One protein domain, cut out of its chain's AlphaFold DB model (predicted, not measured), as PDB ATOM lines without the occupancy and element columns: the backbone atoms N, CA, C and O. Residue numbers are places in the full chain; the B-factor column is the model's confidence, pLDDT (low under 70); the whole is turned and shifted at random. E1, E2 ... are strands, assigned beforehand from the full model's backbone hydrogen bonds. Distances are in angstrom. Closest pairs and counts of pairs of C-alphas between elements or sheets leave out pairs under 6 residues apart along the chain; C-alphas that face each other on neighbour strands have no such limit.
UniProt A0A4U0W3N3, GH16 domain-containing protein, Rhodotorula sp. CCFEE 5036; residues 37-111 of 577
ATOM      1  N   GLN A  37     145.216  98.818  96.503       88.31
ATOM      2  CA  GLN A  37     145.150  99.390  95.159       88.31
ATOM      3  C   GLN A  37     143.885  98.953  94.408       88.31
ATOM      4  O   GLN A  37     143.301  99.754  93.684       88.31
ATOM      5  N   ASP A  38     143.406  97.730  94.658       85.75
ATOM      6  CA  ASP A  38     142.194  97.174  94.037       85.75
ATOM      7  C   ASP A  38     140.922  97.935  94.456       85.75
ATOM      8  O   ASP A  38     139.878  97.826  93.818       85.75
ATOM      9  N   CYS A  39     141.007  98.718  95.536       84.25
ATOM     10  CA  CYS A  39     139.900  99.499  96.072       84.25
ATOM     11  C   CYS A  39     139.850 100.932  95.538       84.25
ATOM     12  O   CYS A  39     138.879 101.648  95.798       84.25
ATOM     13  N   GLN A  40     140.850 101.365  94.771       83.44
ATOM     14  CA  GLN A  40     140.838 102.683  94.144       83.44
ATOM     15  C   GLN A  40     139.809 102.722  93.006       83.44
ATOM     16  O   GLN A  40     139.808 101.869  92.126       83.44
ATOM     17  N   GLY A  41     138.902 103.704  93.032       73.56
ATOM     18  CA  GLY A  41     137.846 103.841  92.016       73.56
ATOM     19  C   GLY A  41     136.701 102.823  92.124       73.56
ATOM     20  O   GLY A  41     135.830 102.800  91.264       73.56
ATOM     21  N   SER A  42     136.665 102.019  93.192       73.12
ATOM     22  CA  SER A  42     135.652 100.976  93.432       73.12
ATOM     23  C   SER A  42     134.263 101.494  93.843       73.12
ATOM     24  O   SER A  42     133.343 100.703  94.032       73.12
ATOM     25  N   GLY A  43     134.105 102.811  94.022       68.12
ATOM     26  CA  GLY A  43     132.854 103.422  94.487       68.12
ATOM     27  C   GLY A  43     132.539 103.184  95.971       68.12
ATOM     28  O   GLY A  43     131.440 103.510  96.414       68.12
ATOM     29  N   VAL A  44     133.477 102.630  96.748       74.69
ATOM     30  CA  VAL A  44     133.347 102.493  98.208       74.69
ATOM     31  C   VAL A  44     133.306 103.878  98.861       74.69
ATOM     32  O   VAL A  44     134.103 104.752  98.523       74.69
ATOM     33  N   TYR A  45     132.373 104.079  99.796       78.62
ATOM     34  CA  TYR A  45     132.257 105.319 100.565       78.62
ATOM     35  C   TYR A  45     133.529 105.580 101.382       78.62
ATOM     36  O   TYR A  45     133.991 104.708 102.120       78.62
ATOM     37  N   LEU A  46     134.064 106.796 101.265       82.19
ATOM     38  CA  LEU A  46     135.220 107.272 102.017       82.19
ATOM     39  C   LEU A  46     134.789 108.465 102.877       82.19
ATOM     40  O   LEU A  46     134.519 109.534 102.320       82.19
ATOM     41  N   PRO A  47     134.711 108.329 104.213       77.00
ATOM     42  CA  PRO A  47     134.508 109.488 105.071       77.00
ATOM     43  C   PRO A  47     135.707 110.456 104.971       77.00
ATOM     44  O   PRO A  47     136.805 110.044 104.579       77.00
ATOM     45  N   PRO A  48     135.551 111.738 105.346       83.38
ATOM     46  CA  PRO A  48     136.677 112.668 105.446       83.38
ATOM     47  C   PRO A  48     137.824 112.094 106.296       83.38
ATOM     48  O   PRO A  48     137.574 111.380 107.266       83.38
ATOM     49  N   ASN A  49     139.072 112.420 105.944       83.88
ATOM     50  CA  ASN A  49     140.294 111.910 106.591       83.88
ATOM     51  C   ASN A  49     140.463 110.381 106.525       83.88
ATOM     52  O   ASN A  49     140.986 109.762 107.454       83.88
ATOM     53  N   SER A  50     140.039 109.774 105.417       90.31
ATOM     54  CA  SER A  50     140.237 108.352 105.146       90.31
ATOM     55  C   SER A  50     140.825 108.096 103.761       90.31
ATOM     56  O   SER A  50     140.778 108.947 102.871       90.31
ATOM     57  N   VAL A  51     141.360 106.892 103.585       90.50
ATOM     58  CA  VAL A  51     141.833 106.345 102.314       90.50
ATOM     59  C   VAL A  51     141.182 104.986 102.054       90.50
ATOM     60  O   VAL A  51     140.844 104.283 103.012       90.50
ATOM     61  N   PRO A  52     141.011 104.570 100.785       90.12
ATOM     62  CA  PRO A  52     140.607 103.205 100.466       90.12
ATOM     63  C   PRO A  52     141.538 102.197 101.134       90.12
ATOM     64  O   PRO A  52     142.738 102.438 101.254       90.12
ATOM     65  N   SER A  53     140.999 101.060 101.552       91.31
ATOM     66  CA  SER A  53     141.771  99.989 102.176       91.31
ATOM     67  C   SER A  53     141.165  98.628 101.870       91.31
ATOM     68  O   SER A  53     139.953  98.498 101.694       91.31
ATOM     69  N   CYS A  54     142.009  97.601 101.812       90.38
ATOM     70  CA  CYS A  54     141.560  96.223 101.704       90.38
ATOM     71  C   CYS A  54     141.476  95.582 103.091       90.38
ATOM     72  O   CYS A  54     142.476  95.479 103.800       90.38
ATOM     73  N   SER A  55     140.282  95.142 103.489       87.50
ATOM     74  CA  SER A  55     140.079  94.529 104.800       87.50
ATOM     75  C   SER A  55     140.770  93.157 104.899       87.50
ATOM     76  O   SER A  55     140.951  92.478 103.883       87.50
ATOM     77  N   PRO A  56     141.050  92.649 106.117       85.00
ATOM     78  CA  PRO A  56     141.516  91.271 106.317       85.00
ATOM     79  C   PRO A  56     140.564  90.203 105.752       85.00
ATOM     80  O   PRO A  56     140.970  89.069 105.510       85.00
ATOM     81  N   ARG A  57     139.294  90.563 105.516       85.00
ATOM     82  CA  ARG A  57     138.286  89.707 104.876       85.00
ATOM     83  C   ARG A  57     138.308  89.800 103.345       85.00
ATOM     84  O   ARG A  57     137.415  89.255 102.705       85.00
ATOM     85  N   ARG A  58     139.326  90.446 102.758       87.94
ATOM     86  CA  ARG A  58     139.503  90.657 101.309       87.94
ATOM     87  C   ARG A  58     138.370  91.455 100.670       87.94
ATOM     88  O   ARG A  58     137.944  91.162  99.555       87.94
ATOM     89  N   THR A  59     137.880  92.461 101.388       87.56
ATOM     90  CA  THR A  59     136.792  93.339 100.944       87.56
ATOM     91  C   THR A  59     137.238  94.791 100.989       87.56
ATOM     92  O   THR A  59     137.856  95.209 101.971       87.56
ATOM     93  N   CYS A  60     136.907  95.573  99.965       84.50
ATOM     94  CA  CYS A  60     137.209  96.996  99.975       84.50
ATOM     95  C   CYS A  60     136.428  97.732 101.070       84.50
ATOM     96  O   CYS A  60     135.238  97.499 101.275       84.50
ATOM     97  N   THR A  61     137.140  98.592 101.791       88.62
ATOM     98  CA  THR A  61     136.692  99.425 102.913       88.62
ATOM     99  C   THR A  61     137.491 100.737 102.900       88.62
ATOM    100  O   THR A  61     138.196 101.026 101.930       88.62
ATOM    101  N   TYR A  62     137.418 101.526 103.970       90.06
ATOM    102  CA  TYR A  62     138.320 102.642 104.241       90.06
ATOM    103  C   TYR A  62     139.242 102.353 105.439       90.06
ATOM    104  O   TYR A  62     138.939 101.510 106.288       90.06
ATOM    105  N   ALA A  63     140.367 103.059 105.503       90.38
ATOM    106  CA  ALA A  63     141.221 103.205 106.677       90.38
ATOM    107  C   ALA A  63     141.378 104.696 106.991       90.38
ATOM    108  O   ALA A  63     141.409 105.520 106.079       90.38
ATOM    109  N   CYS A  64     141.452 105.047 108.271       89.06
ATOM    110  CA  CYS A  64     141.666 106.432 108.671       89.06
ATOM    111  C   CYS A  64     143.117 106.850 108.443       89.06
ATOM    112  O   CYS A  64     144.028 106.037 108.601       89.06
ATOM    113  N   ASN A  65     143.311 108.110 108.054       90.00
ATOM    114  CA  ASN A  65     144.637 108.708 107.945       90.00
ATOM    115  C   ASN A  65     145.317 108.771 109.321       90.00
ATOM    116  O   ASN A  65     144.645 108.768 110.355       90.00
ATOM    117  N   ASP A  66     146.646 108.878 109.331       89.38
ATOM    118  CA  ASP A  66     147.418 109.031 110.565       89.38
ATOM    119  C   ASP A  66     146.897 110.202 111.412       89.38
ATOM    120  O   ASP A  66     146.593 111.282 110.900       89.38
ATOM    121  N   GLY A  67     146.773 109.973 112.721       84.25
ATOM    122  CA  GLY A  67     146.158 110.922 113.654       84.25
ATOM    123  C   GLY A  67     144.633 110.825 113.749       84.25
ATOM    124  O   GLY A  67     144.038 111.573 114.522       84.25
ATOM    125  N   PHE A  68     143.998 109.894 113.026       85.69
ATOM    126  CA  PHE A  68     142.561 109.638 113.094       85.69
ATOM    127  C   PHE A  68     142.252 108.166 113.394       85.69
ATOM    128  O   PHE A  68     142.955 107.253 112.962       85.69
ATOM    129  N   VAL A  69     141.155 107.925 114.105       83.75
ATOM    130  CA  VAL A  69     140.631 106.592 114.429       83.75
ATOM    131  C   VAL A  69     139.199 106.444 113.939       83.75
ATOM    132  O   VAL A  69     138.438 107.410 113.865       83.75
ATOM    133  N   SER A  70     138.828 105.218 113.574       80.00
ATOM    134  CA  SER A  70     137.471 104.926 113.116       80.00
ATOM    135  C   SER A  70     136.523 104.867 114.310       80.00
ATOM    136  O   SER A  70     136.570 103.917 115.089       80.00
ATOM    137  N   ALA A  71     135.624 105.841 114.404       74.50
ATOM    138  CA  ALA A  71     134.567 105.901 115.403       74.50
ATOM    139  C   ALA A  71     133.265 106.367 114.736       74.50
ATOM    140  O   ALA A  71     133.261 107.316 113.951       74.50
ATOM    141  N   ASN A  72     132.154 105.674 115.012       64.12
ATOM    142  CA  ASN A  72     130.817 106.003 114.490       64.12
ATOM    143  C   ASN A  72     130.758 106.185 112.955       64.12
ATOM    144  O   ASN A  72     130.130 107.113 112.451       64.12
ATOM    145  N   GLY A  73     131.461 105.330 112.199       68.12
ATOM    146  CA  GLY A  73     131.469 105.373 110.727       68.12
ATOM    147  C   GLY A  73     132.232 106.556 110.113       68.12
ATOM    148  O   GLY A  73     132.110 106.816 108.916       68.12
ATOM    149  N   LYS A  74     133.017 107.288 110.916       78.69
ATOM    150  CA  LYS A  74     133.857 108.415 110.489       78.69
ATOM    151  C   LYS A  74     135.280 108.251 111.023       78.69
ATOM    152  O   LYS A  74     135.520 107.502 111.966       78.69
ATOM    153  N   CYS A  75     136.220 108.975 110.424       83.44
ATOM    154  CA  CYS A  75     137.570 109.109 110.955       83.44
ATOM    155  C   CYS A  75     137.634 110.343 111.857       83.44
ATOM    156  O   CYS A  75     137.534 111.472 111.378       83.44
ATOM    157  N   GLN A  76     137.743 110.113 113.166       83.38
ATOM    158  CA  GLN A  76     137.795 111.149 114.201       83.38
ATOM    159  C   GLN A  76     139.231 111.358 114.673       83.38
ATOM    160  O   GLN A  76     139.990 110.396 114.759       83.38
ATOM    161  N   GLN A  77     139.611 112.605 114.951       86.81
ATOM    162  CA  GLN A  77     140.968 112.936 115.386       86.81
ATOM    163  C   GLN A  77     141.263 112.267 116.735       86.81
ATOM    164  O   GLN A  77     140.427 112.289 117.637       86.81
ATOM    165  N   VAL A  78     142.436 111.655 116.872       86.56
ATOM    166  CA  VAL A  78     142.905 111.083 118.140       86.56
ATOM    167  C   VAL A  78     143.265 112.214 119.097       86.56
ATOM    168  O   VAL A  78     143.910 113.181 118.695       86.56
ATOM    169  N   CYS A  79     142.893 112.076 120.365       88.81
ATOM    170  CA  CYS A  79     143.172 113.068 121.400       88.81
ATOM    171  C   CYS A  79     143.547 112.409 122.727       88.81
ATOM    172  O   CYS A  79     143.236 111.244 122.977       88.81
ATOM    173  N   GLN A  80     144.195 113.175 123.597       88.56
ATOM    174  CA  GLN A  80     144.377 112.844 125.013       88.56
ATOM    175  C   GLN A  80     143.660 113.852 125.915       88.56
ATOM    176  O   GLN A  80     143.252 113.511 127.024       88.56
ATOM    177  N   THR A  81     143.497 115.079 125.428       88.81
ATOM    178  CA  THR A  81     142.861 116.205 126.107       88.81
ATOM    179  C   THR A  81     141.990 116.992 125.132       88.81
ATOM    180  O   THR A  81     142.177 116.911 123.918       88.81
ATOM    181  N   ASP A  82     141.051 117.781 125.652       87.44
ATOM    182  CA  ASP A  82     140.127 118.586 124.838       87.44
ATOM    183  C   ASP A  82     140.860 119.558 123.899       87.44
ATOM    184  O   ASP A  82     140.420 119.794 122.778       87.44
ATOM    185  N   SER A  83     142.030 120.063 124.307       87.06
ATOM    186  CA  SER A  83     142.853 120.964 123.490       87.06
ATOM    187  C   SER A  83     143.456 120.319 122.241       87.06
ATOM    188  O   SER A  83     143.844 121.037 121.322       87.06
ATOM    189  N   ASP A  84     143.529 118.987 122.186       84.56
ATOM    190  CA  ASP A  84     144.012 118.279 120.995       84.56
ATOM    191  C   ASP A  84     142.978 118.335 119.853       84.56
ATOM    192  O   ASP A  84     143.319 118.147 118.682       84.56
ATOM    193  N   CYS A  85     141.718 118.639 120.183       85.38
ATOM    194  CA  CYS A  85     140.602 118.702 119.255       85.38
ATOM    195  C   CYS A  85     140.482 120.091 118.631       85.38
ATOM    196  O   CYS A  85     139.863 120.999 119.181       85.38
ATOM    197  N   THR A  86     141.077 120.251 117.449       81.19
ATOM    198  CA  THR A  86     141.132 121.536 116.727       81.19
ATOM    199  C   THR A  86     140.229 121.579 115.496       81.19
ATOM    200  O   THR A  86     140.052 122.635 114.890       81.19
ATOM    201  N   ILE A  87     139.642 120.438 115.125       66.62
ATOM    202  CA  ILE A  87     138.830 120.268 113.921       66.62
ATOM    203  C   ILE A  87     137.462 119.709 114.322       66.62
ATOM    204  O   ILE A  87     137.360 118.593 114.827       66.62
ATOM    205  N   GLY A  88     136.402 120.473 114.065       64.69
ATOM    206  CA  GLY A  88     135.018 120.080 114.332       64.69
ATOM    207  C   GLY A  88     134.108 121.299 114.472       64.69
ATOM    208  O   GLY A  88     134.580 122.405 114.725       64.69
ATOM    209  N   ALA A  89     132.806 121.105 114.273       59.34
ATOM    210  CA  ALA A  89     131.805 122.142 114.496       59.34
ATOM    211  C   ALA A  89     131.150 121.929 115.863       59.34
ATOM    212  O   ALA A  89     130.754 120.810 116.187       59.34
ATOM    213  N   THR A  90     131.026 123.000 116.643       73.00
ATOM    214  CA  THR A  90     130.310 123.012 117.923       73.00
ATOM    215  C   THR A  90     129.220 124.073 117.887       73.00
ATOM    216  O   THR A  90     129.319 125.076 117.177       73.00
ATOM    217  N   SER A  91     128.158 123.852 118.649       69.94
ATOM    218  CA  SER A  91     127.159 124.878 118.938       69.94
ATOM    219  C   SER A  91     127.705 125.883 119.966       69.94
ATOM    220  O   SER A  91     128.661 125.598 120.679       69.94
ATOM    221  N   TRP A  92     127.085 127.061 120.097       78.88
ATOM    222  CA  TRP A  92     127.529 128.109 121.041       78.88
ATOM    223  C   TRP A  92     127.530 127.668 122.520       78.88
ATOM    224  O   TRP A  92     128.199 128.269 123.358       78.88
ATOM    225  N   ASN A  93     126.770 126.622 122.846       78.44
ATOM    226  CA  ASN A  93     126.640 126.020 124.170       78.44
ATOM    227  C   ASN A  93     127.405 124.687 124.315       78.44
ATOM    228  O   ASN A  93     127.190 123.968 125.293       78.44
ATOM    229  N   SER A  94     128.299 124.363 123.377       86.44
ATOM    230  CA  SER A  94     129.215 123.221 123.448       86.44
ATOM    231  C   SER A  94     130.651 123.612 123.078       86.44
ATOM    232  O   SER A  94     130.907 124.685 122.528       86.44
ATOM    233  N   HIS A  95     131.599 122.729 123.385       85.31
ATOM    234  CA  HIS A  95     133.003 122.830 122.991       85.31
ATOM    235  C   HIS A  95     133.522 121.470 122.510       85.31
ATOM    236  O   HIS A  95     132.921 120.428 122.786       85.31
ATOM    237  N   LEU A  96     134.623 121.481 121.755       88.12
ATOM    238  CA  LEU A  96     135.285 120.254 121.324       88.12
ATOM    239  C   LEU A  96     135.924 119.594 122.539       88.12
ATOM    240  O   LEU A  96     136.586 120.266 123.324       88.12
ATOM    241  N   ALA A  97     135.711 118.291 122.678       89.19
ATOM    242  CA  ALA A  97     136.164 117.544 123.839       89.19
ATOM    243  C   ALA A  97     136.754 116.201 123.430       89.19
ATOM    244  O   ALA A  97     136.323 115.579 122.454       89.19
ATOM    245  N   CYS A  98     137.726 115.738 124.199       88.31
ATOM    246  CA  CYS A  98     138.322 114.437 124.035       88.31
ATOM    247  C   CYS A  98     137.508 113.385 124.779       88.31
ATOM    248  O   CYS A  98     137.528 113.293 126.006       88.31
ATOM    249  N   ILE A  99     136.804 112.550 124.022       82.94
ATOM    250  CA  ILE A  99     135.910 111.537 124.570       82.94
ATOM    251  C   ILE A  99     136.518 110.175 124.278       82.94
ATOM    252  O   ILE A  99     136.580 109.724 123.136       82.94
ATOM    253  N   SER A 100     137.005 109.519 125.333       83.25
ATOM    254  CA  SER A 100     137.586 108.173 125.243       83.25
ATOM    255  C   SER A 100     138.709 108.053 124.195       83.25
ATOM    256  O   SER A 100     138.838 107.029 123.528       83.25
ATOM    257  N   GLY A 101     139.532 109.099 124.058       83.12
ATOM    258  CA  GLY A 101     140.692 109.127 123.160       83.12
ATOM    259  C   GLY A 101     140.399 109.559 121.717       83.12
ATOM    260  O   GLY A 101     141.299 109.510 120.879       83.12
ATOM    261  N   SER A 102     139.162 109.972 121.413       83.69
ATOM    262  CA  SER A 102     138.756 110.521 120.109       83.69
ATOM    263  C   SER A 102     138.033 111.859 120.271       83.69
ATOM    264  O   SER A 102     137.278 112.055 121.223       83.69
ATOM    265  N   CYS A 103     138.253 112.789 119.345       82.12
ATOM    266  CA  CYS A 103     137.628 114.105 119.380       82.12
ATOM    267  C   CYS A 103     136.127 114.040 119.080       82.12
ATOM    268  O   CYS A 103     135.705 113.572 118.020       82.12
ATOM    269  N   GLY A 104     135.341 114.565 120.018       82.62
ATOM    270  CA  GLY A 104     133.898 114.771 119.949       82.62
ATOM    271  C   GLY A 104     133.524 116.153 120.494       82.62
ATOM    272  O   GLY A 104     134.262 117.119 120.302       82.62
ATOM    273  N   TRP A 105     132.381 116.262 121.170       86.12
ATOM    274  CA  TRP A 105     131.907 117.513 121.770       86.12
ATOM    275  C   TRP A 105     131.322 117.281 123.166       86.12
ATOM    276  O   TRP A 105     130.742 116.230 123.437       86.12
ATOM    277  N   ALA A 106     131.445 118.279 124.037       83.62
ATOM    278  CA  ALA A 106     130.844 118.303 125.368       83.62
ATOM    279  C   ALA A 106     130.099 119.622 125.602       83.62
ATOM    280  O   ALA A 106     130.326 120.619 124.916       83.62
ATOM    281  N   CYS A 107     129.181 119.629 126.568       82.88
ATOM    282  CA  CYS A 107     128.410 120.821 126.896       82.88
ATOM    283  C   CYS A 107     129.196 121.809 127.742       82.88
ATOM    284  O   CYS A 107     129.981 121.420 128.602       82.88
ATOM    285  N   ASN A 108     128.950 123.096 127.500       85.81
ATOM    286  CA  ASN A 108     129.466 124.156 128.354       85.81
ATOM    287  C   ASN A 108     128.791 124.097 129.731       85.81
ATOM    288  O   ASN A 108     127.665 123.609 129.870       85.81
ATOM    289  N   ASP A 109     129.464 124.639 130.745       84.81
ATOM    290  CA  ASP A 109     128.924 124.713 132.101       84.81
ATOM    291  C   ASP A 109     127.538 125.379 132.126       84.81
ATOM    292  O   ASP A 109     127.287 126.387 131.463       84.81
ATOM    293  N   GLY A 110     126.621 124.798 132.904       72.50
ATOM    294  CA  GLY A 110     125.219 125.221 132.963       72.50
ATOM    295  C   GLY A 110     124.306 124.539 131.939       72.50
ATOM    296  O   GLY A 110     123.090 124.744 131.995       72.50
ATOM    297  N   TYR A 111     124.852 123.682 131.071       76.25
ATOM    298  CA  TYR A 111     124.091 122.897 130.105       76.25
ATOM    299  C   TYR A 111     124.315 121.394 130.307       76.25
ATOM    300  O   TYR A 111     125.423 120.949 130.596       76.25
TER     301      TYR A 111
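Overview. This is residues 37 to 111 of the 577 residues of the protein "GH16 domain-containing protein" of Rhodotorula sp. CCFEE 5036 (UniProt A0A4U0W3N3). Three two-stranded hairpins stand in a row along a rod: E5-E6 at one end, small E3-E4 in the middle, E1-E2 at the other. The 75 printed residues hold six strands, E1 to E6, all antiparallel pairs, and no named helix: all strand, though under half are in named elements. The whole is loose, radius of gyration of the C-alphas 15.1 A, spanning 50 by 21 by 18 A.

Along the chain. Find C-alpha 94 at (129.215, 123.221, 123.448); E5 runs to residue 99, 13.5 A. E6, residues 102 to 107, runs 16.1 A. Then find E3, residues 68 to 71; E4, 74 to 77; E2, 60 to 64; and E1, 50 to 54, from (140.237, 108.352, 105.146).

Arrangement. In hairpin E5-E6, N 97 and O 104 are 3.0 A apart, within hydrogen-bond range. The closest C-alphas of E6 and E4 are Cys 103 and Gln 77, 5.3 A. In hairpin E3-E4, look at N 69 and O 76, 2.8 A. The closest C-alphas of E4 and E2 are Cys 75 and Cys 64, 5.4 A. In hairpin E1-E2, N 51 and O 63 are at 2.8 A.

Size, cuts and confidence. The C-alphas farthest apart, Asp 38 and Gly 110, are at 50.9 A. The printed part has no cut; E4 to E5 is a long link. Look for pLDDT under 70 at residues 43, 72 to 73, 87 to 89 and 91.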